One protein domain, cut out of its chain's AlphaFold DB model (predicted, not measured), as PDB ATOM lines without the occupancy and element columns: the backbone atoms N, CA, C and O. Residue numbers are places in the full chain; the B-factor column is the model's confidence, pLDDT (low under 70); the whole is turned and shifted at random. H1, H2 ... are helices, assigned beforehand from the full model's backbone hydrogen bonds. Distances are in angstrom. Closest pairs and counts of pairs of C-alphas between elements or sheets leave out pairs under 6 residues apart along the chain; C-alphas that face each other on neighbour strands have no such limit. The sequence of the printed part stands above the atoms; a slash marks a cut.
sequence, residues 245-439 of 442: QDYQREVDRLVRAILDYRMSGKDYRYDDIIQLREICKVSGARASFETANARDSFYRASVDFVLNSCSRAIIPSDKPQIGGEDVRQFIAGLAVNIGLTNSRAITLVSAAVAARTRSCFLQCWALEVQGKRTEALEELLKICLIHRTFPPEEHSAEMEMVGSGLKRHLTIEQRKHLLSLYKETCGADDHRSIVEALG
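AT A GLANCE: This is residues 245 to 439 of the 442 residues of an uncharacterized protein of Musa acuminata subsp. malaccensis (UniProt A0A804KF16). Long helix H5 runs from the middle to one end of an elongated body, where H6 folds back beside it, H7 packs along it, H8 crosses H6 and H9 packs on H7. The hairpin H3 and H4 packs on the first part of H5, and the hairpin H1 and H2 makes the other end. The 195 printed residues hold nine named helices, H1 to H9 in chain order, and no named strand: all helix, compact, with a radius of gyration of the C-alphas of 18.4 A and spans of 60 by 33 by 31 A.

IN THESE COORDINATES: H5, residues 342 to 369, is 40.5 A long and ends at C-alpha 369 (-3.793, -50.890, -28.498). After it come H6, 373 to 389, 24.8 A; H7, 397 to 406; H8, 412 to 426; and H9, 432 to 437. Before it come H1, 245 to 263, 26.6 A, from C-alpha 245 (-54.193, -23.431, -26.444); H2, 270 to 283; H3, 292 to 310, 26.6 A; and H4, 327 to 337.

HOW THE PARTS SIT: The hub H5 touches five helices. It forms a hairpin with H6, at 14 degrees, closest C-alphas Cys 364 and Ala 376, 4.2 A. H7 touches H5 at a shallow tilt of 20 degrees, the same way, closest C-alphas Arg 358 and Val 402, 5.5 A. H8 touches H6, only just about perpendicular at 72 degrees, closest C-alphas Cys 384 and Cys 426, 6.1 A. H9 touches H7, closest C-alphas Met 399 and Ala 437, 4.6 A. H3 touches H5 with residues 299 to 307 alone, closest C-alphas Val 303 and Val 349, 6.3 A. H2 touches H4, closest C-alphas Arg 277 and Leu 334, 5.9 A. H1 and H5 are apart. Every O i to N i+4 pair is within hydrogen-bond range except in H6, 12 of 13.

THE WHOLE: The farthest C-alphas, Gln 245 and Glu 413, are 60.4 A apart. The printed part has no cut; the link H3 to H4 is long. pLDDT is under 70 at residues 313 to 319 and 428 to 430.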
ATOM      1  N   GLN A 245     -54.411 -23.876 -27.830       83.88
ATOM      2  CA  GLN A 245     -54.193 -23.431 -26.444       83.88
ATOM      3  C   GLN A 245     -54.026 -24.588 -25.447       83.88
ATOM      4  O   GLN A 245     -53.245 -24.455 -24.506       83.88
ATOM      5  N   ASP A 246     -54.727 -25.708 -25.635       87.94
ATOM      6  CA  ASP A 246     -54.587 -26.893 -24.783       87.94
ATOM      7  C   ASP A 246     -53.218 -27.541 -24.994       87.94
ATOM      8  O   ASP A 246     -52.480 -27.740 -24.028       87.94
ATOM      9  N   TYR A 247     -52.817 -27.726 -26.255       88.38
ATOM     10  CA  TYR A 247     -51.481 -28.211 -26.598       88.38
ATOM     11  C   TYR A 247     -50.367 -27.262 -26.140       88.38
ATOM     12  O   TYR A 247     -49.330 -27.722 -25.676       88.38
ATOM     13  N   GLN A 248     -50.565 -25.938 -26.194       91.44
ATOM     14  CA  GLN A 248     -49.587 -24.996 -25.636       91.44
ATOM     15  C   GLN A 248     -49.466 -25.145 -24.109       91.44
ATOM     16  O   GLN A 248     -48.350 -25.174 -23.595       91.44
ATOM     17  N   ARG A 249     -50.584 -25.320 -23.385       91.62
ATOM     18  CA  ARG A 249     -50.567 -25.615 -21.938       91.62
ATOM     19  C   ARG A 249     -49.859 -26.936 -21.625       91.62
ATOM     20  O   ARG A 249     -49.159 -27.018 -20.615       91.62
ATOM     21  N   GLU A 250     -50.024 -27.950 -22.469       92.12
ATOM     22  CA  GLU A 250     -49.348 -29.243 -22.343       92.12
ATOM     23  C   GLU A 250     -47.837 -29.134 -22.597       92.12
ATOM     24  O   GLU A 250     -47.045 -29.593 -21.773       92.12
ATOM     25  N   VAL A 251     -47.428 -28.435 -23.660       93.69
ATOM     26  CA  VAL A 251     -46.021 -28.127 -23.964       93.69
ATOM     27  C   VAL A 251     -45.369 -27.340 -22.830       93.69
ATOM     28  O   VAL A 251     -44.306 -27.733 -22.356       93.69
ATOM     29  N   ASP A 252     -46.003 -26.275 -22.335       93.94
ATOM     30  CA  ASP A 252     -45.458 -25.478 -21.231       93.94
ATOM     31  C   ASP A 252     -45.355 -26.303 -19.932       93.94
ATOM     32  O   ASP A 252     -44.409 -26.139 -19.159       93.94
ATOM     33  N   ARG A 253     -46.295 -27.228 -19.686       94.69
ATOM     34  CA  ARG A 253     -46.236 -28.173 -18.557       94.69
ATOM     35  C   ARG A 253     -45.078 -29.163 -18.707       94.69
ATOM     36  O   ARG A 253     -44.363 -29.389 -17.730       94.69
ATOM     37  N   LEU A 254     -44.886 -29.728 -19.897       95.12
ATOM     38  CA  LEU A 254     -43.796 -30.661 -20.190       95.12
ATOM     39  C   LEU A 254     -42.433 -29.964 -20.075       95.12
ATOM     40  O   LEU A 254     -41.545 -30.480 -19.401       95.12
ATOM     41  N   VAL A 255     -42.279 -28.761 -20.635       94.69
ATOM     42  CA  VAL A 255     -41.037 -27.978 -20.527       94.69
ATOM     43  C   VAL A 255     -40.713 -27.640 -19.070       94.69
ATOM     44  O   VAL A 255     -39.565 -27.818 -18.667       94.69
ATOM     45  N   ARG A 256     -41.697 -27.236 -18.249       93.69
ATOM     46  CA  ARG A 256     -41.474 -27.046 -16.801       93.69
ATOM     47  C   ARG A 256     -40.997 -28.331 -16.130       93.69
ATOM     48  O   ARG A 256     -39.950 -28.305 -15.501       93.69
ATOM     49  N   ALA A 257     -41.667 -29.465 -16.347       93.75
ATOM     50  CA  ALA A 257     -41.248 -30.743 -15.765       93.75
ATOM     51  C   ALA A 257     -39.817 -31.151 -16.183       93.75
ATOM     52  O   ALA A 257     -39.024 -31.589 -15.348       93.75
ATOM     53  N   ILE A 258     -39.456 -30.949 -17.455       93.19
ATOM     54  CA  ILE A 258     -38.098 -31.165 -17.978       93.19
ATOM     55  C   ILE A 258     -37.083 -30.254 -17.265       93.19
ATOM     56  O   ILE A 258     -35.990 -30.704 -16.916       93.19
ATOM     57  N   LEU A 259     -37.421 -28.982 -17.034       92.00
ATOM     58  CA  LEU A 259     -36.563 -28.020 -16.334       92.00
ATOM     59  C   LEU A 259     -36.505 -28.260 -14.817       92.00
ATOM     60  O   LEU A 259     -35.451 -28.038 -14.228       92.00
ATOM     61  N   ASP A 260     -37.549 -28.799 -14.194       92.38
ATOM     62  CA  ASP A 260     -37.551 -29.185 -12.778       92.38
ATOM     63  C   ASP A 260     -36.666 -30.419 -12.545       92.38
ATOM     64  O   ASP A 260     -35.801 -30.420 -11.663       92.38
ATOM     65  N   TYR A 261     -36.772 -31.442 -13.407       90.62
ATOM     66  CA  TYR A 261     -35.772 -32.515 -13.457       90.62
ATOM     67  C   TYR A 261     -34.376 -31.949 -13.746       90.62
ATOM     68  O   TYR A 261     -33.408 -32.361 -13.095       90.62
ATOM     69  N   ARG A 262     -34.323 -30.936 -14.624       89.31
ATOM     70  CA  ARG A 262     -33.206 -30.025 -14.898       89.31
ATOM     71  C   ARG A 262     -32.451 -29.654 -13.613       89.31
ATOM     72  O   ARG A 262     -31.303 -30.025 -13.368       89.31
ATOM     73  N   MET A 263     -33.173 -28.917 -12.774       87.94
ATOM     74  CA  MET A 263     -32.708 -28.325 -11.520       87.94
ATOM     75  C   MET A 263     -32.476 -29.359 -10.410       87.94
ATOM     76  O   MET A 263     -31.627 -29.138  -9.550       87.94
ATOM     77  N   SER A 264     -33.138 -30.521 -10.464       90.69
ATOM     78  CA  SER A 264     -32.862 -31.659  -9.569       90.69
ATOM     79  C   SER A 264     -31.516 -32.360  -9.834       90.69
ATOM     80  O   SER A 264     -31.155 -33.289  -9.112       90.69
ATOM     81  N   GLY A 265     -30.770 -31.936 -10.863       88.50
ATOM     82  CA  GLY A 265     -29.460 -32.490 -11.215       88.50
ATOM     83  C   GLY A 265     -29.511 -33.742 -12.094       88.50
ATOM     84  O   GLY A 265     -28.491 -34.410 -12.250       88.50
ATOM     85  N   LYS A 266     -30.673 -34.070 -12.674       89.25
ATOM     86  CA  LYS A 266     -30.825 -35.173 -13.636       89.25
ATOM     87  C   LYS A 266     -30.469 -34.701 -15.048       89.25
ATOM     88  O   LYS A 266     -30.449 -33.504 -15.325       89.25
ATOM     89  N   ASP A 267     -30.162 -35.626 -15.951       89.50
ATOM     90  CA  ASP A 267     -30.021 -35.322 -17.379       89.50
ATOM     91  C   ASP A 267     -31.383 -35.369 -18.091       89.50
ATOM     92  O   ASP A 267     -32.343 -35.960 -17.591       89.50
ATOM     93  N   TYR A 268     -31.471 -34.726 -19.257       91.94
ATOM     94  CA  TYR A 268     -32.678 -34.739 -20.085       91.94
ATOM     95  C   TYR A 268     -32.955 -36.157 -20.602       91.94
ATOM     96  O   TYR A 268     -32.063 -36.792 -21.170       91.94
ATOM     97  N   ARG A 269     -34.183 -36.657 -20.431       92.06
ATOM     98  CA  ARG A 269     -34.564 -37.986 -20.926       92.06
ATOM     99  C   ARG A 269     -34.895 -37.937 -22.411       92.06
ATOM    100  O   ARG A 269     -35.474 -36.970 -22.898       92.06
ATOM    101  N   TYR A 270     -34.591 -39.021 -23.114       91.12
ATOM    102  CA  TYR A 270     -34.917 -39.160 -24.534       91.12
ATOM    103  C   TYR A 270     -36.433 -39.203 -24.769       91.12
ATOM    104  O   TYR A 270     -36.916 -38.553 -25.690       91.12
ATOM    105  N   ASP A 271     -37.183 -39.864 -23.882       92.62
ATOM    106  CA  ASP A 271     -38.651 -39.922 -23.930       92.62
ATOM    107  C   ASP A 271     -39.276 -38.518 -23.906       92.62
ATOM    108  O   ASP A 271     -40.160 -38.221 -24.706       92.62
ATOM    109  N   ASP A 272     -38.775 -37.635 -23.033       93.38
ATOM    110  CA  ASP A 272     -39.279 -36.267 -22.878       93.38
ATOM    111  C   ASP A 272     -38.984 -35.415 -24.135       93.38
ATOM    112  O   ASP A 272     -39.797 -34.583 -24.537       93.38
ATOM    113  N   ILE A 273     -37.834 -35.643 -24.789       94.31
ATOM    114  CA  ILE A 273     -37.442 -34.973 -26.044       94.31
ATOM    115  C   ILE A 273     -38.338 -35.431 -27.207       94.31
ATOM    116  O   ILE A 273     -38.768 -34.600 -28.011       94.31
ATOM    117  N   ILE A 274     -38.645 -36.731 -27.289       93.69
ATOM    118  CA  ILE A 274     -39.545 -37.297 -28.308       93.69
ATOM    119  C   ILE A 274     -40.968 -36.763 -28.113       93.69
ATOM    120  O   ILE A 274     -41.529 -36.212 -29.056       93.69
ATOM    121  N   GLN A 275     -41.513 -36.833 -26.891       93.75
ATOM    122  CA  GLN A 275     -42.848 -36.312 -26.565       93.75
ATOM    123  C   GLN A 275     -42.972 -34.819 -26.900       93.75
ATOM    124  O   GLN A 275     -43.944 -34.397 -27.524       93.75
ATOM    125  N   LEU A 276     -41.957 -34.011 -26.565       94.31
ATOM    126  CA  LEU A 276     -41.952 -32.587 -26.902       94.31
ATOM    127  C   LEU A 276     -41.932 -32.349 -28.420       94.31
ATOM    128  O   LEU A 276     -42.597 -31.430 -28.906       94.31
ATOM    129  N   ARG A 277     -41.183 -33.155 -29.188       93.62
ATOM    130  CA  ARG A 277     -41.203 -33.074 -30.656       93.62
ATOM    131  C   ARG A 277     -42.574 -33.460 -31.201       93.62
ATOM    132  O   ARG A 277     -43.079 -32.732 -32.051       93.62
ATOM    133  N   GLU A 278     -43.164 -34.546 -30.713       91.88
ATOM    134  CA  GLU A 278     -44.445 -35.090 -31.166       91.88
ATOM    135  C   GLU A 278     -45.606 -34.114 -30.929       91.88
ATOM    136  O   GLU A 278     -46.268 -33.721 -31.890       91.88
ATOM    137  N   ILE A 279     -45.785 -33.615 -29.700       91.00
ATOM    138  CA  ILE A 279     -46.858 -32.660 -29.365       91.00
ATOM    139  C   ILE A 279     -46.732 -31.389 -30.218       91.00
ATOM    140  O   ILE A 279     -47.704 -30.953 -30.841       91.00
ATOM    141  N   CYS A 280     -45.531 -30.809 -30.312       91.00
ATOM    142  CA  CYS A 280     -45.293 -29.611 -31.120       91.00
ATOM    143  C   CYS A 280     -45.447 -29.871 -32.634       91.00
ATOM    144  O   CYS A 280     -45.898 -28.987 -33.358       91.00
ATOM    145  N   LYS A 281     -45.112 -31.074 -33.127       89.12
ATOM    146  CA  LYS A 281     -45.299 -31.484 -34.532       89.12
ATOM    147  C   LYS A 281     -46.776 -31.661 -34.884       89.12
ATOM    148  O   LYS A 281     -47.183 -31.244 -35.960       89.12
ATOM    149  N   VAL A 282     -47.583 -32.244 -34.000       87.81
ATOM    150  CA  VAL A 282     -49.025 -32.427 -34.241       87.81
ATOM    151  C   VAL A 282     -49.769 -31.090 -34.171       87.81
ATOM    152  O   VAL A 282     -50.563 -30.798 -35.062       87.81
ATOM    153  N   SER A 283     -49.488 -30.268 -33.156       86.56
ATOM    154  CA  SER A 283     -50.276 -29.065 -32.822       86.56
ATOM    155  C   SER A 283     -49.740 -27.730 -33.359       86.56
ATOM    156  O   SER A 283     -50.436 -26.713 -33.329       86.56
ATOM    157  N   GLY A 284     -48.467 -27.673 -33.765       84.00
ATOM    158  CA  GLY A 284     -47.783 -26.412 -34.071       84.00
ATOM    159  C   GLY A 284     -47.566 -25.495 -32.855       84.00
ATOM    160  O   GLY A 284     -47.301 -24.299 -33.033       84.00
ATOM    161  N   ALA A 285     -47.709 -26.013 -31.629       88.12
ATOM    162  CA  ALA A 285     -47.302 -25.332 -30.401       88.12
ATOM    163  C   ALA A 285     -45.775 -25.125 -30.359       88.12
ATOM    164  O   ALA A 285     -45.018 -25.806 -31.056       88.12
ATOM    165  N   ARG A 286     -45.310 -24.158 -29.559       90.00
ATOM    166  CA  ARG A 286     -43.876 -23.838 -29.429       90.00
ATOM    167  C   ARG A 286     -43.424 -23.947 -27.983       90.00
ATOM    168  O   ARG A 286     -44.054 -23.391 -27.090       90.00
ATOM    169  N   ALA A 287     -42.301 -24.613 -27.762       91.44
ATOM    170  CA  ALA A 287     -41.686 -24.752 -26.454       91.44
ATOM    171  C   ALA A 287     -40.976 -23.450 -26.060       91.44
ATOM    172  O   ALA A 287     -40.006 -23.040 -26.703       91.44
ATOM    173  N   SER A 288     -41.451 -22.800 -24.996       89.12
ATOM    174  CA  SER A 288     -40.827 -21.594 -24.453       89.12
ATOM    175  C   SER A 288     -39.822 -21.953 -23.350       89.12
ATOM    176  O   SER A 288     -40.154 -22.620 -22.376       89.12
ATOM    177  N   PHE A 289     -38.565 -21.531 -23.509       90.50
ATOM    178  CA  PHE A 289     -37.508 -21.714 -22.508       90.50
ATOM    179  C   PHE A 289     -37.127 -20.357 -21.918       90.50
ATOM    180  O   PHE A 289     -36.796 -19.436 -22.663       90.50
ATOM    181  N   GLU A 290     -37.105 -20.250 -20.588       85.75
ATOM    182  CA  GLU A 290     -36.821 -18.996 -19.869       85.75
ATOM    183  C   GLU A 290     -35.437 -18.408 -20.184       85.75
ATOM    184  O   GLU A 290     -35.249 -17.193 -20.175       85.75
ATOM    185  N   THR A 291     -34.450 -19.264 -20.471       88.81
ATOM    186  CA  THR A 291     -33.087 -18.834 -20.795       88.81
ATOM    187  C   THR A 291     -32.569 -19.488 -22.069       88.81
ATOM    188  O   THR A 291     -32.758 -20.684 -22.313       88.81
ATOM    189  N   ALA A 292     -31.812 -18.717 -22.855       90.50
ATOM    190  CA  ALA A 292     -31.116 -19.232 -24.032       90.50
ATOM    191  C   ALA A 292     -30.140 -20.371 -23.680       90.50
ATOM    192  O   ALA A 292     -29.968 -21.288 -24.473       90.50
ATOM    193  N   ASN A 293     -29.545 -20.360 -22.480       90.38
ATOM    194  CA  ASN A 293     -28.661 -21.434 -22.025       90.38
ATOM    195  C   ASN A 293     -29.417 -22.748 -21.764       90.38
ATOM    196  O   ASN A 293     -28.922 -23.806 -22.143       90.38
ATOM    197  N   ALA A 294     -30.612 -22.699 -21.163       91.25
ATOM    198  CA  ALA A 294     -31.443 -23.891 -20.982       91.25
ATOM    199  C   ALA A 294     -31.871 -24.482 -22.335       91.25
ATOM    200  O   ALA A 294     -31.709 -25.681 -22.551       91.25
ATOM    201  N   ARG A 295     -32.314 -23.632 -23.273       94.06
ATOM    202  CA  ARG A 295     -32.660 -24.031 -24.647       94.06
ATOM    203  C   ARG A 295     -31.482 -24.671 -25.384       94.06
ATOM    204  O   ARG A 295     -31.614 -25.772 -25.910       94.06
ATOM    205  N   ASP A 296     -30.326 -24.008 -25.409       94.31
ATOM    206  CA  ASP A 296     -29.124 -24.518 -26.075       94.31
ATOM    207  C   ASP A 296     -28.622 -25.818 -25.416       94.31
ATOM    208  O   ASP A 296     -28.145 -26.713 -26.112       94.31
ATOM    209  N   SER A 297     -28.746 -25.957 -24.090       93.81
ATOM    210  CA  SER A 297     -28.386 -27.182 -23.364       93.81
ATOM    211  C   SER A 297     -29.335 -28.344 -23.668       93.81
ATOM    212  O   SER A 297     -28.871 -29.470 -23.845       93.81
ATOM    213  N   PHE A 298     -30.642 -28.084 -23.748       95.38
ATOM    214  CA  PHE A 298     -31.652 -29.068 -24.137       95.38
ATOM    215  C   PHE A 298     -31.453 -29.522 -25.590       95.38
ATOM    216  O   PHE A 298     -31.432 -30.720 -25.877       95.38
ATOM    217  N   TYR A 299     -31.203 -28.578 -26.504       96.94
ATOM    218  CA  TYR A 299     -30.918 -28.895 -27.902       96.94
ATOM    219  C   TYR A 299     -29.635 -29.723 -28.053       96.94
ATOM    220  O   TYR A 299     -29.647 -30.722 -28.760       96.94
ATOM    221  N   ARG A 300     -28.549 -29.395 -27.335       96.12
ATOM    222  CA  ARG A 300     -27.316 -30.212 -27.334       96.12
ATOM    223  C   ARG A 300     -27.563 -31.655 -26.901       96.12
ATOM    224  O   ARG A 300     -27.102 -32.566 -27.577       96.12
ATOM    225  N   ALA A 301     -28.326 -31.874 -25.829       95.69
ATOM    226  CA  ALA A 301     -28.684 -33.225 -25.396       95.69
ATOM    227  C   ALA A 301     -29.567 -33.960 -26.422       95.69
ATOM    228  O   ALA A 301     -29.430 -35.167 -26.602       95.69
ATOM    229  N   SER A 302     -30.420 -33.222 -27.138       96.31
ATOM    230  CA  SER A 302     -31.228 -33.750 -28.243       96.31
ATOM    231  C   SER A 302     -30.373 -34.133 -29.458       96.31
ATOM    232  O   SER A 302     -30.624 -35.160 -30.081       96.31
ATOM    233  N   VAL A 303     -29.321 -33.363 -29.758       96.88
ATOM    234  CA  VAL A 303     -28.309 -33.713 -30.766       96.88
ATOM    235  C   VAL A 303     -27.524 -34.956 -30.338       96.88
ATOM    236  O   VAL A 303     -27.374 -35.871 -31.139       96.88
ATOM    237  N   ASP A 304     -27.071 -35.052 -29.085       95.19
ATOM    238  CA  ASP A 304     -26.373 -36.251 -28.593       95.19
ATOM    239  C   ASP A 304     -27.260 -37.506 -28.624       95.19
ATOM    240  O   ASP A 304     -26.778 -38.587 -28.970       95.19
ATOM    241  N   PHE A 305     -28.557 -37.370 -28.323       93.81
ATOM    242  CA  PHE A 305     -29.549 -38.429 -28.522       93.81
ATOM    243  C   PHE A 305     -29.648 -38.842 -29.997       93.81
ATOM    244  O   PHE A 305     -29.550 -40.026 -30.313       93.81
ATOM    245  N   VAL A 306     -29.779 -37.871 -30.902       94.44
ATOM    246  CA  VAL A 306     -29.811 -38.090 -32.354       94.44
ATOM    247  C   VAL A 306     -28.562 -38.830 -32.846       94.44
ATOM    248  O   VAL A 306     -28.686 -39.847 -33.524       94.44
ATOM    249  N   LEU A 307     -27.362 -38.394 -32.450       93.56
ATOM    250  CA  LEU A 307     -26.102 -39.040 -32.835       93.56
ATOM    251  C   LEU A 307     -25.982 -40.459 -32.258       93.56
ATOM    252  O   LEU A 307     -25.481 -41.358 -32.935       93.56
ATOM    253  N   ASN A 308     -26.483 -40.687 -31.038       91.38
ATOM    254  CA  ASN A 308     -26.584 -42.028 -30.461       91.38
ATOM    255  C   ASN A 308     -27.529 -42.923 -31.283       91.38
ATOM    256  O   ASN A 308     -27.189 -44.078 -31.534       91.38
ATOM    257  N   SER A 309     -28.668 -42.401 -31.744       89.38
ATOM    258  CA  SER A 309     -29.614 -43.133 -32.596       89.38
ATOM    259  C   SER A 309     -29.018 -43.466 -33.970       89.38
ATOM    260  O   SER A 309     -29.084 -44.622 -34.379       89.38
ATOM    261  N   CYS A 310     -28.329 -42.521 -34.628       88.12
ATOM    262  CA  CYS A 310     -27.555 -42.789 -35.851       88.12
ATOM    263  C   CYS A 310     -26.544 -43.929 -35.647       88.12
ATOM    264  O   CYS A 310     -26.467 -44.843 -36.459       88.12
ATOM    265  N   SER A 311     -25.804 -43.908 -34.532       84.62
ATOM    266  CA  SER A 311     -24.775 -44.910 -34.212       84.62
ATOM    267  C   SER A 311     -25.309 -46.320 -33.917       84.62
ATOM    268  O   SER A 311     -24.521 -47.253 -33.805       84.62
ATOM    269  N   ARG A 312     -26.634 -46.478 -33.773       79.56
ATOM    270  CA  ARG A 312     -27.318 -47.757 -33.521       79.56
ATOM    271  C   ARG A 312     -27.987 -48.342 -34.768       79.56
ATOM    272  O   ARG A 312     -28.574 -49.415 -34.665       79.56
ATOM    273  N   ALA A 313     -27.938 -47.660 -35.913       66.25
ATOM    274  CA  ALA A 313     -28.527 -48.157 -37.153       66.25
ATOM    275  C   ALA A 313     -27.790 -49.426 -37.620       66.25
ATOM    276  O   ALA A 313     -26.667 -49.361 -38.114       66.25
ATOM    277  N   ILE A 314     -28.426 -50.588 -37.427       55.47
ATOM    278  CA  ILE A 314     -27.832 -51.917 -37.667       55.47
ATOM    279  C   ILE A 314     -27.574 -52.162 -39.164       55.47
ATOM    280  O   ILE A 314     -26.658 -52.896 -39.524       55.47
ATOM    281  N   ILE A 315     -28.372 -51.545 -40.042       56.38
ATOM    282  CA  ILE A 315     -28.331 -51.754 -41.490       56.38
ATOM    283  C   ILE A 315     -28.034 -50.410 -42.176       56.38
ATOM    284  O   ILE A 315     -28.826 -49.482 -42.019       56.38
ATOM    285  N   PRO A 316     -26.965 -50.290 -42.992       54.25
ATOM    286  CA  PRO A 316     -26.626 -49.052 -43.714       54.25
ATOM    287  C   PRO A 316     -27.674 -48.539 -44.717       54.25
ATOM    288  O   PRO A 316     -27.496 -47.459 -45.273       54.25
ATOM    289  N   SER A 317     -28.717 -49.329 -44.992       53.22
ATOM    290  CA  SER A 317     -29.755 -49.055 -45.990       53.22
ATOM    291  C   SER A 317     -30.963 -48.294 -45.439       53.22
ATOM    292  O   SER A 317     -31.663 -47.650 -46.219       53.22
ATOM    293  N   ASP A 318     -31.238 -48.378 -44.134       61.12
ATOM    294  CA  ASP A 318     -32.384 -47.688 -43.542       61.12
ATOM    295  C   ASP A 318     -31.988 -46.285 -43.091       61.12
ATOM    296  O   ASP A 318     -31.032 -46.089 -42.336       61.12
ATOM    297  N   LYS A 319     -32.766 -45.287 -43.524       69.44
ATOM    298  CA  LYS A 319     -32.638 -43.922 -43.004       69.44
ATOM    299  C   LYS A 319     -32.960 -43.953 -41.507       69.44
ATOM    300  O   LYS A 319     -34.048 -44.420 -41.156       69.44
ATOM    301  N   PRO A 320     -32.071 -43.469 -40.621       77.31
ATOM    302  CA  PRO A 320     -32.320 -43.519 -39.190       77.31
ATOM    303  C   PRO A 320     -33.532 -42.649 -38.844       77.31
ATOM    304  O   PRO A 320     -33.623 -41.489 -39.256       77.31
ATOM    305  N   GLN A 321     -34.460 -43.222 -38.080       84.56
ATOM    306  CA  GLN A 321     -35.712 -42.579 -37.685       84.56
ATOM    307  C   GLN A 321     -35.857 -42.510 -36.165       84.56
ATOM    308  O   GLN A 321     -35.418 -43.398 -35.435       84.56
ATOM    309  N   ILE A 322     -36.518 -41.456 -35.693       85.12
ATOM    310  CA  ILE A 322     -36.881 -41.228 -34.293       85.12
ATOM    311  C   ILE A 322     -38.366 -40.869 -34.270       85.12
ATOM    312  O   ILE A 322     -38.772 -39.906 -34.913       85.12
ATOM    313  N   GLY A 323     -39.196 -41.654 -33.574       78.31
ATOM    314  CA  GLY A 323     -40.651 -41.428 -33.543       78.31
ATOM    315  C   GLY A 323     -41.315 -41.459 -34.930       78.31
ATOM    316  O   GLY A 323     -42.222 -40.675 -35.191       78.31
ATOM    317  N   GLY A 324     -40.814 -42.292 -35.852       82.06
ATOM    318  CA  GLY A 324     -41.281 -42.345 -37.247       82.06
ATOM    319  C   GLY A 324     -40.905 -41.125 -38.102       82.06
ATOM    320  O   GLY A 324     -41.461 -40.928 -39.180       82.06
ATOM    321  N   GLU A 325     -39.990 -40.274 -37.633       87.50
ATOM    322  CA  GLU A 325     -39.475 -39.111 -38.360       87.50
ATOM    323  C   GLU A 325     -37.996 -39.299 -38.714       87.50
ATOM    324  O   GLU A 325     -37.215 -39.766 -37.888       87.50
ATOM    325  N   ASP A 326     -37.602 -38.916 -39.933       90.31
ATOM    326  CA  ASP A 326     -36.195 -38.869 -40.347       90.31
ATOM    327  C   ASP A 326     -35.372 -37.992 -39.389       90.31
ATOM    328  O   ASP A 326     -35.793 -36.902 -39.003       90.31
ATOM    329  N   VAL A 327     -34.181 -38.452 -39.011       92.25
ATOM    330  CA  VAL A 327     -33.332 -37.780 -38.018       92.25
ATOM    331  C   VAL A 327     -32.997 -36.312 -38.360       92.25
ATOM    332  O   VAL A 327     -32.925 -35.481 -37.446       92.25
ATOM    333  N   ARG A 328     -32.827 -35.952 -39.641       92.50
ATOM    334  CA  ARG A 328     -32.560 -34.562 -40.062       92.50
ATOM    335  C   ARG A 328     -33.809 -33.699 -39.874       92.50
ATOM    336  O   ARG A 328     -33.721 -32.588 -39.350       92.50
ATOM    337  N   GLN A 329     -34.977 -34.238 -40.228       92.38
ATOM    338  CA  GLN A 329     -36.278 -33.594 -40.009       92.38
ATOM    339  C   GLN A 329     -36.603 -33.434 -38.518       92.38
ATOM    340  O   GLN A 329     -37.054 -32.367 -38.096       92.38
ATOM    341  N   PHE A 330     -36.303 -34.448 -37.703       94.44
ATOM    342  CA  PHE A 330     -36.480 -34.418 -36.252       94.44
ATOM    343  C   PHE A 330     -35.700 -33.260 -35.624       94.44
ATOM    344  O   PHE A 330     -36.275 -32.451 -34.894       94.44
ATOM    345  N   ILE A 331     -34.399 -33.140 -35.924       95.12
ATOM    346  CA  ILE A 331     -33.550 -32.137 -35.273       95.12
ATOM    347  C   ILE A 331     -33.826 -30.710 -35.782       95.12
ATOM    348  O   ILE A 331     -33.913 -29.782 -34.974       95.12
ATOM    349  N   ALA A 332     -34.067 -30.529 -37.086       94.69
ATOM    350  CA  ALA A 332     -34.441 -29.231 -37.655       94.69
ATOM    351  C   ALA A 332     -35.823 -28.768 -37.166       94.69
ATOM    352  O   ALA A 332     -36.002 -27.621 -36.749       94.69
ATOM    353  N   GLY A 333     -36.793 -29.684 -37.134       93.44
ATOM    354  CA  GLY A 333     -38.115 -29.433 -36.581       93.44
ATOM    355  C   GLY A 333     -38.084 -29.124 -35.084       93.44
ATOM    356  O   GLY A 333     -38.787 -28.222 -34.631       93.44
ATOM    357  N   LEU A 334     -37.238 -29.806 -34.307       95.06
ATOM    358  CA  LEU A 334     -37.042 -29.494 -32.892       95.06
ATOM    359  C   LEU A 334     -36.437 -28.096 -32.694       95.06
ATOM    360  O   LEU A 334     -36.897 -27.368 -31.817       95.06
ATOM    361  N   ALA A 335     -35.465 -27.690 -33.522       94.94
ATOM    362  CA  ALA A 335     -34.888 -26.344 -33.479       94.94
ATOM    363  C   ALA A 335     -35.961 -25.252 -33.653       94.94
ATOM    364  O   ALA A 335     -36.014 -24.309 -32.862       94.94
ATOM    365  N   VAL A 336     -36.871 -25.420 -34.621       93.19
ATOM    366  CA  VAL A 336     -38.006 -24.503 -34.825       93.19
ATOM    367  C   VAL A 336     -38.984 -24.539 -33.648       93.19
ATOM    368  O   VAL A 336     -39.393 -23.479 -33.167       93.19
ATOM    369  N   ASN A 337     -39.315 -25.728 -33.136       93.19
ATOM    370  CA  ASN A 337     -40.247 -25.897 -32.016       93.19
ATOM    371  C   ASN A 337     -39.781 -25.168 -30.742       93.19
ATOM    372  O   ASN A 337     -40.618 -24.618 -30.030       93.19
ATOM    373  N   ILE A 338     -38.470 -25.129 -30.468       94.12
ATOM    374  CA  ILE A 338     -37.880 -24.439 -29.302       94.12
ATOM    375  C   ILE A 338     -37.455 -22.981 -29.588       94.12
ATOM    376  O   ILE A 338     -36.890 -22.313 -28.718       94.12
ATOM    377  N   GLY A 339     -37.667 -22.479 -30.810       90.75
ATOM    378  CA  GLY A 339     -37.284 -21.121 -31.214       90.75
ATOM    379  C   GLY A 339     -35.769 -20.885 -31.305       90.75
ATOM    380  O   GLY A 339     -35.289 -19.817 -30.917       90.75
ATOM    381  N   LEU A 340     -35.005 -21.876 -31.768       93.25
ATOM    382  CA  LEU A 340     -33.580 -21.761 -32.093       93.25
ATOM    383  C   LEU A 340     -33.403 -21.334 -33.563       93.25
ATOM    384  O   LEU A 340     -34.179 -21.746 -34.421       93.25
ATOM    385  N   THR A 341     -32.391 -20.520 -33.883       92.31
ATOM    386  CA  THR A 341     -32.103 -20.157 -35.284       92.31
ATOM    387  C   THR A 341     -31.417 -21.308 -36.019       92.31
ATOM    388  O   THR A 341     -30.586 -21.998 -35.424       92.31
ATOM    389  N   ASN A 342     -31.706 -21.489 -37.315       91.62
ATOM    390  CA  ASN A 342     -31.139 -22.585 -38.114       91.62
ATOM    391  C   ASN A 342     -29.604 -22.600 -38.069       91.62
ATOM    392  O   ASN A 342     -29.026 -23.638 -37.779       91.62
ATOM    393  N   SER A 343     -28.931 -21.458 -38.239       91.31
ATOM    394  CA  SER A 343     -27.465 -21.394 -38.145       91.31
ATOM    395  C   SER A 343     -26.928 -21.791 -36.772       91.31
ATOM    396  O   SER A 343     -25.971 -22.555 -36.689       91.31
ATOM    397  N   ARG A 344     -27.578 -21.373 -35.676       92.81
ATOM    398  CA  ARG A 344     -27.194 -21.826 -34.330       92.81
ATOM    399  C   ARG A 344     -27.407 -23.331 -34.167       92.81
ATOM    400  O   ARG A 344     -26.567 -23.998 -33.566       92.81
ATOM    401  N   ALA A 345     -28.511 -23.847 -34.692       94.69
ATOM    402  CA  ALA A 345     -28.863 -25.258 -34.664       94.69
ATOM    403  C   ALA A 345     -27.845 -26.111 -35.447       94.69
ATOM    404  O   ALA A 345     -27.352 -27.104 -34.911       94.69
ATOM    405  N   ILE A 346     -27.452 -25.664 -36.645       93.69
ATOM    406  CA  ILE A 346     -26.402 -26.252 -37.489       93.69
ATOM    407  C   ILE A 346     -25.060 -26.254 -36.756       93.69
ATOM    408  O   ILE A 346     -24.489 -27.323 -36.573       93.69
ATOM    409  N   THR A 347     -24.583 -25.112 -36.238       93.00
ATOM    410  CA  THR A 347     -23.306 -25.056 -35.497       93.00
ATOM    411  C   THR A 347     -23.290 -26.014 -34.300       93.00
ATOM    412  O   THR A 347     -22.260 -26.616 -34.004       93.00
ATOM    413  N   LEU A 348     -24.415 -26.180 -33.594       95.38
ATOM    414  CA  LEU A 348     -24.508 -27.130 -32.482       95.38
ATOM    415  C   LEU A 348     -24.468 -28.596 -32.950       95.38
ATOM    416  O   LEU A 348     -23.869 -29.414 -32.253       95.38
ATOM    417  N   VAL A 349     -25.036 -28.920 -34.119       96.00
ATOM    418  CA  VAL A 349     -24.922 -30.251 -34.743       96.00
ATOM    419  C   VAL A 349     -23.492 -30.505 -35.224       96.00
ATOM    420  O   VAL A 349     -22.885 -31.479 -34.785       96.00
ATOM    421  N   SER A 350     -22.907 -29.614 -36.031       93.94
ATOM    422  CA  SER A 350     -21.540 -29.759 -36.560       93.94
ATOM    423  C   SER A 350     -20.499 -29.891 -35.443       93.94
ATOM    424  O   SER A 350     -19.649 -30.783 -35.481       93.94
ATOM    425  N   ALA A 351     -20.612 -29.089 -34.377       94.88
ATOM    426  CA  ALA A 351     -19.736 -29.196 -33.211       94.88
ATOM    427  C   ALA A 351     -19.887 -30.536 -32.461       94.88
ATOM    428  O   ALA A 351     -18.895 -31.071 -31.958       94.88
ATOM    429  N   ALA A 352     -21.097 -31.101 -32.390       96.06
ATOM    430  CA  ALA A 352     -21.334 -32.409 -31.780       96.06
ATOM    431  C   ALA A 352     -20.810 -33.559 -32.660       96.06
ATOM    432  O   ALA A 352     -20.156 -34.467 -32.144       96.06
ATOM    433  N   VAL A 353     -21.004 -33.485 -33.984       95.75
ATOM    434  CA  VAL A 353     -20.422 -34.420 -34.966       95.75
ATOM    435  C   VAL A 353     -18.896 -34.425 -34.856       95.75
ATOM    436  O   VAL A 353     -18.291 -35.493 -34.757       95.75
ATOM    437  N   ALA A 354     -18.264 -33.254 -34.770       95.12
ATOM    438  CA  ALA A 354     -16.822 -33.113 -34.574       95.12
ATOM    439  C   ALA A 354     -16.342 -33.702 -33.238       95.12
ATOM    440  O   ALA A 354     -15.400 -34.500 -33.200       95.12
ATOM    441  N   ALA A 355     -17.020 -33.371 -32.133       95.12
ATOM    442  CA  ALA A 355     -16.707 -33.923 -30.817       95.12
ATOM    443  C   ALA A 355     -16.818 -35.458 -30.800       95.12
ATOM    444  O   ALA A 355     -15.932 -36.136 -30.271       95.12
ATOM    445  N   ARG A 356     -17.861 -36.010 -31.436       94.56
ATOM    446  CA  ARG A 356     -18.077 -37.455 -31.543       94.56
ATOM    447  C   ARG A 356     -17.022 -38.128 -32.416       94.56
ATOM    448  O   ARG A 356     -16.426 -39.103 -31.972       94.56
ATOM    449  N   THR A 357     -16.719 -37.555 -33.581       95.12
ATOM    450  CA  THR A 357     -15.660 -38.012 -34.499       95.12
ATOM    451  C   THR A 357     -14.317 -38.112 -33.771       95.12
ATOM    452  O   THR A 357     -13.674 -39.162 -33.783       95.12
ATOM    453  N   ARG A 358     -13.930 -37.062 -33.030       95.69
ATOM    454  CA  ARG A 358     -12.718 -37.076 -32.199       95.69
ATOM    455  C   ARG A 358     -12.745 -38.182 -31.141       95.69
ATOM    456  O   ARG A 358     -11.732 -38.849 -30.938       95.69
ATOM    457  N   SER A 359     -13.868 -38.336 -30.440       95.44
ATOM    458  CA  SER A 359     -14.006 -39.323 -29.368       95.44
ATOM    459  C   SER A 359     -13.900 -40.752 -29.899       95.44
ATOM    460  O   SER A 359     -13.162 -41.547 -29.324       95.44
ATOM    461  N   CYS A 360     -14.569 -41.065 -31.010       94.81
ATOM    462  CA  CYS A 360     -14.527 -42.389 -31.624       94.81
ATOM    463  C   CYS A 360     -13.132 -42.725 -32.175       94.81
ATOM    464  O   CYS A 360     -12.677 -43.842 -31.963       94.81
ATOM    465  N   PHE A 361     -12.382 -41.774 -32.754       96.19
ATOM    466  CA  PHE A 361     -10.980 -42.029 -33.134       96.19
ATOM    467  C   PHE A 361     -10.066 -42.322 -31.936       96.19
ATOM    468  O   PHE A 361      -9.226 -43.220 -32.008       96.19
ATOM    469  N   LEU A 362     -10.220 -41.594 -30.824       96.44
ATOM    470  CA  LEU A 362      -9.442 -41.854 -29.606       96.44
ATOM    471  C   LEU A 362      -9.826 -43.191 -28.953       96.44
ATOM    472  O   LEU A 362      -8.944 -43.900 -28.471       96.44
ATOM    473  N   GLN A 363     -11.114 -43.544 -28.965       95.56
ATOM    474  CA  GLN A 363     -11.614 -44.811 -28.431       95.56
ATOM    475  C   GLN A 363     -11.183 -46.000 -29.301       95.56
ATOM    476  O   GLN A 363     -10.654 -46.969 -28.768       95.56
ATOM    477  N   CYS A 364     -11.316 -45.896 -30.628       95.75
ATOM    478  CA  CYS A 364     -10.800 -46.866 -31.595       95.75
ATOM    479  C   CYS A 364      -9.302 -47.119 -31.370       95.75
ATOM    480  O   CYS A 364      -8.897 -48.262 -31.177       95.75
ATOM    481  N   TRP A 365      -8.483 -46.062 -31.270       96.56
ATOM    482  CA  TRP A 365      -7.054 -46.218 -30.980       96.56
ATOM    483  C   TRP A 365      -6.787 -46.910 -29.633       96.56
ATOM    484  O   TRP A 365      -5.915 -47.773 -29.538       96.56
ATOM    485  N   ALA A 366      -7.543 -46.567 -28.586       96.62
ATOM    486  CA  ALA A 366      -7.416 -47.223 -27.288       96.62
ATOM    487  C   ALA A 366      -7.785 -48.718 -27.343       96.62
ATOM    488  O   ALA A 366      -7.183 -49.508 -26.616       96.62
ATOM    489  N   LEU A 367      -8.746 -49.104 -28.186       96.44
ATOM    490  CA  LEU A 367      -9.189 -50.485 -28.394       96.44
ATOM    491  C   LEU A 367      -8.211 -51.288 -29.268       96.44
ATOM    492  O   LEU A 367      -7.878 -52.415 -28.904       96.44
ATOM    493  N   GLU A 368      -7.661 -50.701 -30.335       94.69
ATOM    494  CA  GLU A 368      -6.584 -51.305 -31.143       94.69
ATOM    495  C   GLU A 368      -5.342 -51.608 -30.293       94.69
ATOM    496  O   GLU A 368      -4.815 -52.718 -30.329       94.69
ATOM    497  N   VAL A 369      -4.916 -50.671 -29.436       94.81
ATOM    498  CA  VAL A 369      -3.793 -50.890 -28.498       94.81
ATOM    499  C   VAL A 369      -4.092 -51.999 -27.473       94.81
ATOM    500  O   VAL A 369      -3.166 -52.628 -26.964       94.81
ATOM    501  N   GLN A 370      -5.367 -52.276 -27.188       95.75
ATOM    502  CA  GLN A 370      -5.805 -53.402 -26.353       95.75
ATOM    503  C   GLN A 370      -5.992 -54.716 -27.141       95.75
ATOM    504  O   GLN A 370      -6.371 -55.723 -26.546       95.75
ATOM    505  N   GLY A 371      -5.769 -54.727 -28.460       94.31
ATOM    506  CA  GLY A 371      -6.026 -55.879 -29.335       94.31
ATOM    507  C   GLY A 371      -7.512 -56.158 -29.605       94.31
ATOM    508  O   GLY A 371      -7.852 -57.177 -30.206       94.31
ATOM    509  N   LYS A 372      -8.416 -55.261 -29.191       95.44
ATOM    510  CA  LYS A 372      -9.877 -55.377 -29.335       95.44
ATOM    511  C   LYS A 372     -10.338 -54.849 -30.699       95.44
ATOM    512  O   LYS A 372     -11.151 -53.930 -30.776       95.44
ATOM    513  N   ARG A 373      -9.806 -55.422 -31.785       93.38
ATOM    514  CA  ARG A 373     -10.035 -54.943 -33.164       93.38
ATOM    515  C   ARG A 373     -11.520 -54.854 -33.535       93.38
ATOM    516  O   ARG A 373     -11.931 -53.867 -34.122       93.38
ATOM    517  N   THR A 374     -12.348 -55.832 -33.161       92.50
ATOM    518  CA  THR A 374     -13.795 -55.800 -33.468       92.50
ATOM    519  C   THR A 374     -14.490 -54.590 -32.842       92.50
ATOM    520  O   THR A 374     -15.135 -53.826 -33.552       92.50
ATOM    521  N   GLU A 375     -14.269 -54.344 -31.547       93.06
ATOM    522  CA  GLU A 375     -14.790 -53.163 -30.838       93.06
ATOM    523  C   GLU A 375     -14.227 -51.855 -31.435       93.06
ATOM    524  O   GLU A 375     -14.915 -50.837 -31.489       93.06
ATOM    525  N   ALA A 376     -12.976 -51.864 -31.908       93.50
ATOM    526  CA  ALA A 376     -12.353 -50.702 -32.540       93.50
ATOM    527  C   ALA A 376     -12.981 -50.353 -33.901       93.50
ATOM    528  O   ALA A 376     -13.197 -49.171 -34.181       93.50
ATOM    529  N   LEU A 377     -13.305 -51.357 -34.725       91.88
ATOM    530  CA  LEU A 377     -14.023 -51.183 -35.993       91.88
ATOM    531  C   LEU A 377     -15.481 -50.753 -35.745       91.88
ATOM    532  O   LEU A 377     -15.983 -49.871 -36.441       91.88
ATOM    533  N   GLU A 378     -16.134 -51.277 -34.700       90.94
ATOM    534  CA  GLU A 378     -17.457 -50.808 -34.261       90.94
ATOM    535  C   GLU A 378     -17.460 -49.309 -33.914       90.94
ATOM    536  O   GLU A 378     -18.395 -48.608 -34.290       90.94
ATOM    537  N   GLU A 379     -16.422 -48.770 -33.260       92.69
ATOM    538  CA  GLU A 379     -16.309 -47.316 -33.030       92.69
ATOM    539  C   GLU A 379     -16.148 -46.507 -34.328       92.69
ATOM    540  O   GLU A 379     -16.675 -45.396 -34.422       92.69
ATOM    541  N   LEU A 380     -15.458 -47.042 -35.342       92.00
ATOM    542  CA  LEU A 380     -15.314 -46.380 -36.645       92.00
ATOM    543  C   LEU A 380     -16.620 -46.411 -37.457       92.00
ATOM    544  O   LEU A 380     -16.960 -45.403 -38.082       92.00
ATOM    545  N   LEU A 381     -17.406 -47.493 -37.377       90.50
ATOM    546  CA  LEU A 381     -18.745 -47.561 -37.981       90.50
ATOM    547  C   LEU A 381     -19.664 -46.439 -37.478       90.50
ATOM    548  O   LEU A 381     -20.424 -45.871 -38.263       90.50
ATOM    549  N   LYS A 382     -19.560 -46.041 -36.201       91.44
ATOM    550  CA  LYS A 382     -20.345 -44.914 -35.657       91.44
ATOM    551  C   LYS A 382     -20.023 -43.602 -36.368       91.44
ATOM    552  O   LYS A 382     -20.937 -42.823 -36.625       91.44
ATOM    553  N   ILE A 383     -18.752 -43.364 -36.706       91.88
ATOM    554  CA  ILE A 383     -18.334 -42.188 -37.482       91.88
ATOM    555  C   ILE A 383     -18.979 -42.242 -38.871       91.88
ATOM    556  O   ILE A 383     -19.590 -41.259 -39.281       91.88
ATOM    557  N   CYS A 384     -18.932 -43.395 -39.544       89.19
ATOM    558  CA  CYS A 384     -19.540 -43.594 -40.863       89.19
ATOM    559  C   CYS A 384     -21.048 -43.288 -40.880       89.19
ATOM    560  O   CYS A 384     -21.513 -42.476 -41.678       89.19
ATOM    561  N   LEU A 385     -21.813 -43.888 -39.960       88.50
ATOM    562  CA  LEU A 385     -23.266 -43.695 -39.856       88.50
ATOM    563  C   LEU A 385     -23.630 -42.234 -39.535       88.50
ATOM    564  O   LEU A 385     -24.596 -41.687 -40.078       88.50
ATOM    565  N   ILE A 386     -22.832 -41.576 -38.690       91.38
ATOM    566  CA  ILE A 386     -23.002 -40.155 -38.376       91.38
ATOM    567  C   ILE A 386     -22.672 -39.282 -39.588       91.38
ATOM    568  O   ILE A 386     -23.483 -38.426 -39.913       91.38
ATOM    569  N   HIS A 387     -21.549 -39.494 -40.279       90.56
ATOM    570  CA  HIS A 387     -21.134 -38.675 -41.431       90.56
ATOM    571  C   HIS A 387     -22.049 -38.874 -42.646       90.56
ATOM    572  O   HIS A 387     -22.305 -37.921 -43.369       90.56
ATOM    573  N   ARG A 388     -22.641 -40.062 -42.836       87.94
ATOM    574  CA  ARG A 388     -23.717 -40.269 -43.828       87.94
ATOM    575  C   ARG A 388     -24.981 -39.470 -43.488       87.94
ATOM    576  O   ARG A 388     -25.645 -38.934 -44.375       87.94
ATOM    577  N   THR A 389     -25.314 -39.348 -42.201       89.12
ATOM    578  CA  THR A 389     -26.487 -38.572 -41.762       89.12
ATOM    579  C   THR A 389     -26.209 -37.065 -41.761       89.12
ATOM    580  O   THR A 389     -27.052 -36.296 -42.213       89.12
ATOM    581  N   PHE A 390     -25.029 -36.651 -41.309       91.69
ATOM    582  CA  PHE A 390     -24.587 -35.273 -41.104       91.69
ATOM    583  C   PHE A 390     -23.170 -35.096 -41.680       91.69
ATOM    584  O   PHE A 390     -22.201 -35.077 -40.913       91.69
ATOM    585  N   PRO A 391     -23.019 -35.029 -43.016       90.62
ATOM    586  CA  PRO A 391     -21.711 -34.876 -43.641       90.62
ATOM    587  C   PRO A 391     -21.084 -33.535 -43.230       90.62
ATOM    588  O   PRO A 391     -21.736 -32.495 -43.373       90.62
ATOM    589  N   PRO A 392     -19.844 -33.531 -42.702       89.56
ATOM    590  CA  PRO A 392     -19.097 -32.299 -42.489       89.56
ATOM    591  C   PRO A 392     -18.826 -31.583 -43.813       89.56
ATOM    592  O   PRO A 392     -18.573 -32.233 -44.826       89.56
ATOM    593  N   GLU A 393     -18.824 -30.251 -43.789       85.69
ATOM    594  CA  GLU A 393     -18.338 -29.445 -44.913       85.69
ATOM    595  C   GLU A 393     -16.824 -29.662 -45.101       85.69
ATOM    596  O   GLU A 393     -16.090 -29.817 -44.117       85.69
ATOM    597  N   GLU A 394     -16.359 -29.670 -46.355       81.38
ATOM    598  CA  GLU A 394     -14.926 -29.688 -46.681       81.38
ATOM    599  C   GLU A 394     -14.235 -28.440 -46.113       81.38
ATOM    600  O   GLU A 394     -14.745 -27.326 -46.265       81.38
ATOM    601  N   HIS A 395     -13.063 -28.611 -45.496       81.12
ATOM    602  CA  HIS A 395     -12.282 -27.527 -44.887       81.12
ATOM    603  C   HIS A 395     -13.055 -26.775 -43.786       81.12
ATOM    604  O   HIS A 395     -12.993 -25.544 -43.666       81.12
ATOM    605  N   SER A 396     -13.813 -27.521 -42.976       84.62
ATOM    606  CA  SER A 396     -14.586 -26.979 -41.859       84.62
ATOM    607  C   SER A 396     -13.725 -26.790 -40.608       84.62
ATOM    608  O   SER A 396     -13.021 -27.690 -40.149       84.62
ATOM    609  N   ALA A 397     -13.851 -25.622 -39.969       87.62
ATOM    610  CA  ALA A 397     -13.133 -25.307 -38.728       87.62
ATOM    611  C   ALA A 397     -13.375 -26.364 -37.628       87.62
ATOM    612  O   ALA A 397     -12.500 -26.647 -36.808       87.62
ATOM    613  N   GLU A 398     -14.554 -26.984 -37.628       91.38
ATOM    614  CA  GLU A 398     -14.908 -28.137 -36.814       91.38
ATOM    615  C   GLU A 398     -13.984 -29.350 -37.036       91.38
ATOM    616  O   GLU A 398     -13.491 -29.908 -36.050       91.38
ATOM    617  N   MET A 399     -13.718 -29.759 -38.283       91.62
ATOM    618  CA  MET A 399     -12.828 -30.889 -38.593       91.62
ATOM    619  C   MET A 399     -11.351 -30.524 -38.392       91.62
ATOM    620  O   MET A 399     -10.612 -31.317 -37.796       91.62
ATOM    621  N   GLU A 400     -10.933 -29.297 -38.719       90.75
ATOM    622  CA  GLU A 400      -9.598 -28.784 -38.372       90.75
ATOM    623  C   GLU A 400      -9.342 -28.852 -36.848       90.75
ATOM    624  O   GLU A 400      -8.264 -29.256 -36.384       90.75
ATOM    625  N   MET A 401     -10.358 -28.531 -36.033       90.69
ATOM    626  CA  MET A 401     -10.311 -28.675 -34.574       90.69
ATOM    627  C   MET A 401     -10.233 -30.139 -34.112       90.69
ATOM    628  O   MET A 401      -9.586 -30.408 -33.088       90.69
ATOM    629  N   VAL A 402     -10.831 -31.095 -34.836       94.19
ATOM    630  CA  VAL A 402     -10.631 -32.538 -34.587       94.19
ATOM    631  C   VAL A 402      -9.179 -32.914 -34.863       94.19
ATOM    632  O   VAL A 402      -8.521 -33.435 -33.959       94.19
ATOM    633  N   GLY A 403      -8.638 -32.561 -36.033       92.06
ATOM    634  CA  GLY A 403      -7.258 -32.869 -36.424       92.06
ATOM    635  C   GLY A 403      -6.231 -32.272 -35.462       92.06
ATOM    636  O   GLY A 403      -5.356 -32.973 -34.949       92.06
ATOM    637  N   SER A 404      -6.386 -30.993 -35.120       90.75
ATOM    638  CA  SER A 404      -5.594 -30.297 -34.094       90.75
ATOM    639  C   SER A 404      -5.752 -30.893 -32.690       90.75
ATOM    640  O   SER A 404      -4.839 -30.814 -31.862       90.75
ATOM    641  N   GLY A 405      -6.899 -31.510 -32.409       91.44
ATOM    642  CA  GLY A 405      -7.156 -32.279 -31.200       91.44
ATOM    643  C   GLY A 405      -6.411 -33.614 -31.169       91.44
ATOM    644  O   GLY A 405      -5.751 -33.916 -30.175       91.44
ATOM    645  N   LEU A 406      -6.485 -34.393 -32.249       94.00
ATOM    646  CA  LEU A 406      -5.855 -35.711 -32.376       94.00
ATOM    647  C   LEU A 406      -4.325 -35.621 -32.444       94.00
ATOM    648  O   LEU A 406      -3.653 -36.421 -31.794       94.00
ATOM    649  N   LYS A 407      -3.767 -34.592 -33.102       94.06
ATOM    650  CA  LYS A 407      -2.317 -34.285 -33.130       94.06
ATOM    651  C   LYS A 407      -1.671 -34.176 -31.732       94.06
ATOM    652  O   LYS A 407      -0.456 -34.291 -31.620       94.06
ATOM    653  N   ARG A 408      -2.452 -33.958 -30.659       91.75
ATOM    654  CA  ARG A 408      -1.959 -33.897 -29.263       91.75
ATOM    655  C   ARG A 408      -1.848 -35.256 -28.564       91.75
ATOM    656  O   ARG A 408      -1.241 -35.322 -27.501       91.75
ATOM    657  N   HIS A 409      -2.473 -36.295 -29.114       91.81
ATOM    658  CA  HIS A 409      -2.574 -37.621 -28.495       91.81
ATOM    659  C   HIS A 409      -2.023 -38.739 -29.385       91.81
ATOM    660  O   HIS A 409      -1.614 -39.768 -28.858       91.81
ATOM    661  N   LEU A 410      -2.009 -38.537 -30.707       94.88
ATOM    662  CA  LEU A 410      -1.656 -39.542 -31.703       94.88
ATOM    663  C   LEU A 410      -0.507 -39.062 -32.596       94.88
ATOM    664  O   LEU A 410      -0.505 -37.924 -33.079       94.88
ATOM    665  N   THR A 411       0.445 -39.951 -32.875       95.00
ATOM    666  CA  THR A 411       1.516 -39.703 -33.850       95.00
ATOM    667  C   THR A 411       0.964 -39.670 -35.279       95.00
ATOM    668  O   THR A 411      -0.188 -40.021 -35.541       95.00
ATOM    669  N   ILE A 412       1.769 -39.218 -36.244       95.00
ATOM    670  CA  ILE A 412       1.354 -39.210 -37.654       95.00
ATOM    671  C   ILE A 412       1.108 -40.626 -38.202       95.00
ATOM    672  O   ILE A 412       0.109 -40.833 -38.885       95.00
ATOM    673  N   GLU A 413       1.925 -41.614 -37.824       94.88
ATOM    674  CA  GLU A 413       1.738 -43.006 -38.258       94.88
ATOM    675  C   GLU A 413       0.486 -43.648 -37.640       94.88
ATOM    676  O   GLU A 413      -0.253 -44.341 -38.332       94.88
ATOM    677  N   GLN A 414       0.168 -43.335 -36.379       95.31
ATOM    678  CA  GLN A 414      -1.080 -43.781 -35.741       95.31
ATOM    679  C   GLN A 414      -2.314 -43.206 -36.450       95.31
ATOM    680  O   GLN A 414      -3.285 -43.919 -36.686       95.31
ATOM    681  N   ARG A 415      -2.269 -41.931 -36.861       95.44
ATOM    682  CA  ARG A 415      -3.364 -41.291 -37.612       95.44
ATOM    683  C   ARG A 415      -3.513 -41.876 -39.022       95.44
ATOM    684  O   ARG A 415      -4.639 -42.109 -39.450       95.44
ATOM    685  N   LYS A 416      -2.412 -42.201 -39.715       95.06
ATOM    686  CA  LYS A 416      -2.454 -42.960 -40.984       95.06
ATOM    687  C   LYS A 416      -3.039 -44.365 -40.801       95.06
ATOM    688  O   LYS A 416      -3.807 -44.811 -41.646       95.06
ATOM    689  N   HIS A 417      -2.703 -45.051 -39.708       94.19
ATOM    690  CA  HIS A 417      -3.254 -46.371 -39.405       94.19
ATOM    691  C   HIS A 417      -4.774 -46.308 -39.192       94.19
ATOM    692  O   HIS A 417      -5.500 -47.050 -39.846       94.19
ATOM    693  N   LEU A 418      -5.268 -45.354 -38.392       94.81
ATOM    694  CA  LEU A 418      -6.710 -45.114 -38.227       94.81
ATOM    695  C   LEU A 418      -7.417 -44.800 -39.557       94.81
ATOM    696  O   LEU A 418      -8.525 -45.283 -39.772       94.81
ATOM    697  N   LEU A 419      -6.785 -44.052 -40.472       93.81
ATOM    698  CA  LEU A 419      -7.330 -43.835 -41.822       93.81
ATOM    699  C   LEU A 419      -7.449 -45.151 -42.608       93.81
ATOM    700  O   LEU A 419      -8.424 -45.342 -43.331       93.81
ATOM    701  N   SER A 420      -6.477 -46.057 -42.476       92.81
ATOM    702  CA  SER A 420      -6.519 -47.373 -43.123       92.81
ATOM    703  C   SER A 420      -7.663 -48.233 -42.580       92.81
ATOM    704  O   SER A 420      -8.418 -48.793 -43.370       92.81
ATOM    705  N   LEU A 421      -7.833 -48.283 -41.254       92.38
ATOM    706  CA  LEU A 421      -8.943 -48.995 -40.609       92.38
ATOM    707  C   LEU A 421     -10.300 -48.395 -40.993       92.38
ATOM    708  O   LEU A 421     -11.253 -49.125 -41.250       92.38
ATOM    709  N   TYR A 422     -10.394 -47.066 -41.086       91.62
ATOM    710  CA  TYR A 422     -11.622 -46.397 -41.509       91.62
ATOM    711  C   TYR A 422     -12.017 -46.799 -42.937       91.62
ATOM    712  O   TYR A 422     -13.173 -47.142 -43.166       91.62
ATOM    713  N   LYS A 423     -11.061 -46.838 -43.874       90.38
ATOM    714  CA  LYS A 423     -11.289 -47.286 -45.261       90.38
ATOM    715  C   LYS A 423     -11.742 -48.747 -45.349       90.38
ATOM    716  O   LYS A 423     -12.668 -49.051 -46.092       90.38
ATOM    717  N   GLU A 424     -11.120 -49.629 -44.565       88.25
ATOM    718  CA  GLU A 424     -11.506 -51.044 -44.421       88.25
ATOM    719  C   GLU A 424     -12.945 -51.193 -43.894       88.25
ATOM    720  O   GLU A 424     -13.683 -52.068 -44.334       88.25
ATOM    721  N   THR A 425     -13.356 -50.301 -42.989       86.12
ATOM    722  CA  THR A 425     -14.655 -50.347 -42.302       86.12
ATOM    723  C   THR A 425     -15.803 -49.731 -43.108       86.12
ATOM    724  O   THR A 425     -16.929 -50.223 -43.067       86.12
ATOM    725  N   CYS A 426     -15.551 -48.613 -43.793       81.50
ATOM    726  CA  CYS A 426     -16.610 -47.711 -44.258       81.50
ATOM    727  C   CYS A 426     -16.917 -47.822 -45.759       81.50
ATOM    728  O   CYS A 426     -17.952 -47.316 -46.196       81.50
ATOM    729  N   GLY A 427     -16.060 -48.499 -46.529       74.12
ATOM    730  CA  GLY A 427     -16.126 -48.541 -47.992       74.12
ATOM    731  C   GLY A 427     -15.443 -47.338 -48.649       74.12
ATOM    732  O   GLY A 427     -14.967 -46.437 -47.966       74.12
ATOM    733  N   ALA A 428     -15.380 -47.331 -49.982       59.19
ATOM    734  CA  ALA A 428     -14.616 -46.364 -50.779       59.19
ATOM    735  C   ALA A 428     -15.378 -45.054 -51.098       59.19
ATOM    736  O   ALA A 428     -15.329 -44.567 -52.227       59.19
ATOM    737  N   ASP A 429     -16.091 -44.505 -50.111       65.88
ATOM    738  CA  ASP A 429     -16.740 -43.186 -50.203       65.88
ATOM    739  C   ASP A 429     -15.684 -42.051 -50.257       65.88
ATOM    740  O   ASP A 429     -14.500 -42.277 -49.986       65.88
ATOM    741  N   ASP A 430     -16.076 -40.805 -50.567       66.81
ATOM    742  CA  ASP A 430     -15.138 -39.679 -50.426       66.81
ATOM    743  C   ASP A 430     -14.749 -39.511 -48.944       66.81
ATOM    744  O   ASP A 430     -15.584 -39.475 -48.037       66.81
ATOM    745  N   HIS A 431     -13.445 -39.467 -48.688       79.81
ATOM    746  CA  HIS A 431     -12.856 -39.458 -47.354       79.81
ATOM    747  C   HIS A 431     -12.161 -38.139 -47.010       79.81
ATOM    748  O   HIS A 431     -11.478 -38.091 -45.986       79.81
ATOM    749  N   ARG A 432     -12.296 -37.079 -47.818       85.06
ATOM    750  CA  ARG A 432     -11.654 -35.772 -47.555       85.06
ATOM    751  C   ARG A 432     -11.893 -35.266 -46.133       85.06
ATOM    752  O   ARG A 432     -10.928 -35.068 -45.403       85.06
ATOM    753  N   SER A 433     -13.150 -35.205 -45.690       85.81
ATOM    754  CA  SER A 433     -13.520 -34.786 -44.326       85.81
ATOM    755  C   SER A 433     -12.872 -35.639 -43.221       85.81
ATOM    756  O   SER A 433     -12.581 -35.145 -42.135       85.81
ATOM    757  N   ILE A 434     -12.582 -36.916 -43.491       91.12
ATOM    758  CA  ILE A 434     -11.896 -37.833 -42.568       91.12
ATOM    759  C   ILE A 434     -10.373 -37.640 -42.602       91.12
ATOM    760  O   ILE A 434      -9.719 -37.716 -41.561       91.12
ATOM    761  N   VAL A 435      -9.794 -37.359 -43.772       91.38
ATOM    762  CA  VAL A 435      -8.376 -36.988 -43.928       91.38
ATOM    763  C   VAL A 435      -8.092 -35.658 -43.215       91.38
ATOM    764  O   VAL A 435      -7.100 -35.557 -42.485       91.38
ATOM    765  N   GLU A 436      -9.003 -34.690 -43.337       90.56
ATOM    766  CA  GLU A 436      -9.020 -33.425 -42.599       90.56
ATOM    767  C   GLU A 436      -9.176 -33.648 -41.087       90.56
ATOM    768  O   GLU A 436      -8.334 -33.200 -40.304       90.56
ATOM    769  N   ALA A 437     -10.182 -34.421 -40.654       90.94
ATOM    770  CA  ALA A 437     -10.414 -34.732 -39.241       90.94
ATOM    771  C   ALA A 437      -9.235 -35.479 -38.596       90.94
ATOM    772  O   ALA A 437      -8.923 -35.272 -37.424       90.94
ATOM    773  N   LEU A 438      -8.529 -36.327 -39.347       92.94
ATOM    774  CA  LEU A 438      -7.285 -36.954 -38.899       92.94
ATOM    775  C   LEU A 438      -6.078 -36.012 -39.000       92.94
ATOM    776  O   LEU A 438      -5.006 -36.352 -38.501       92.94
ATOM    777  N   GLY A 439      -6.220 -34.821 -39.582       90.12
ATOM    778  CA  GLY A 439      -5.173 -33.817 -39.745       90.12
ATOM    779  C   GLY A 439      -4.017 -34.308 -40.617       90.12
ATOM    780  O   GLY A 439      -2.854 -34.101 -40.243       90.12
TER     781      GLY A 439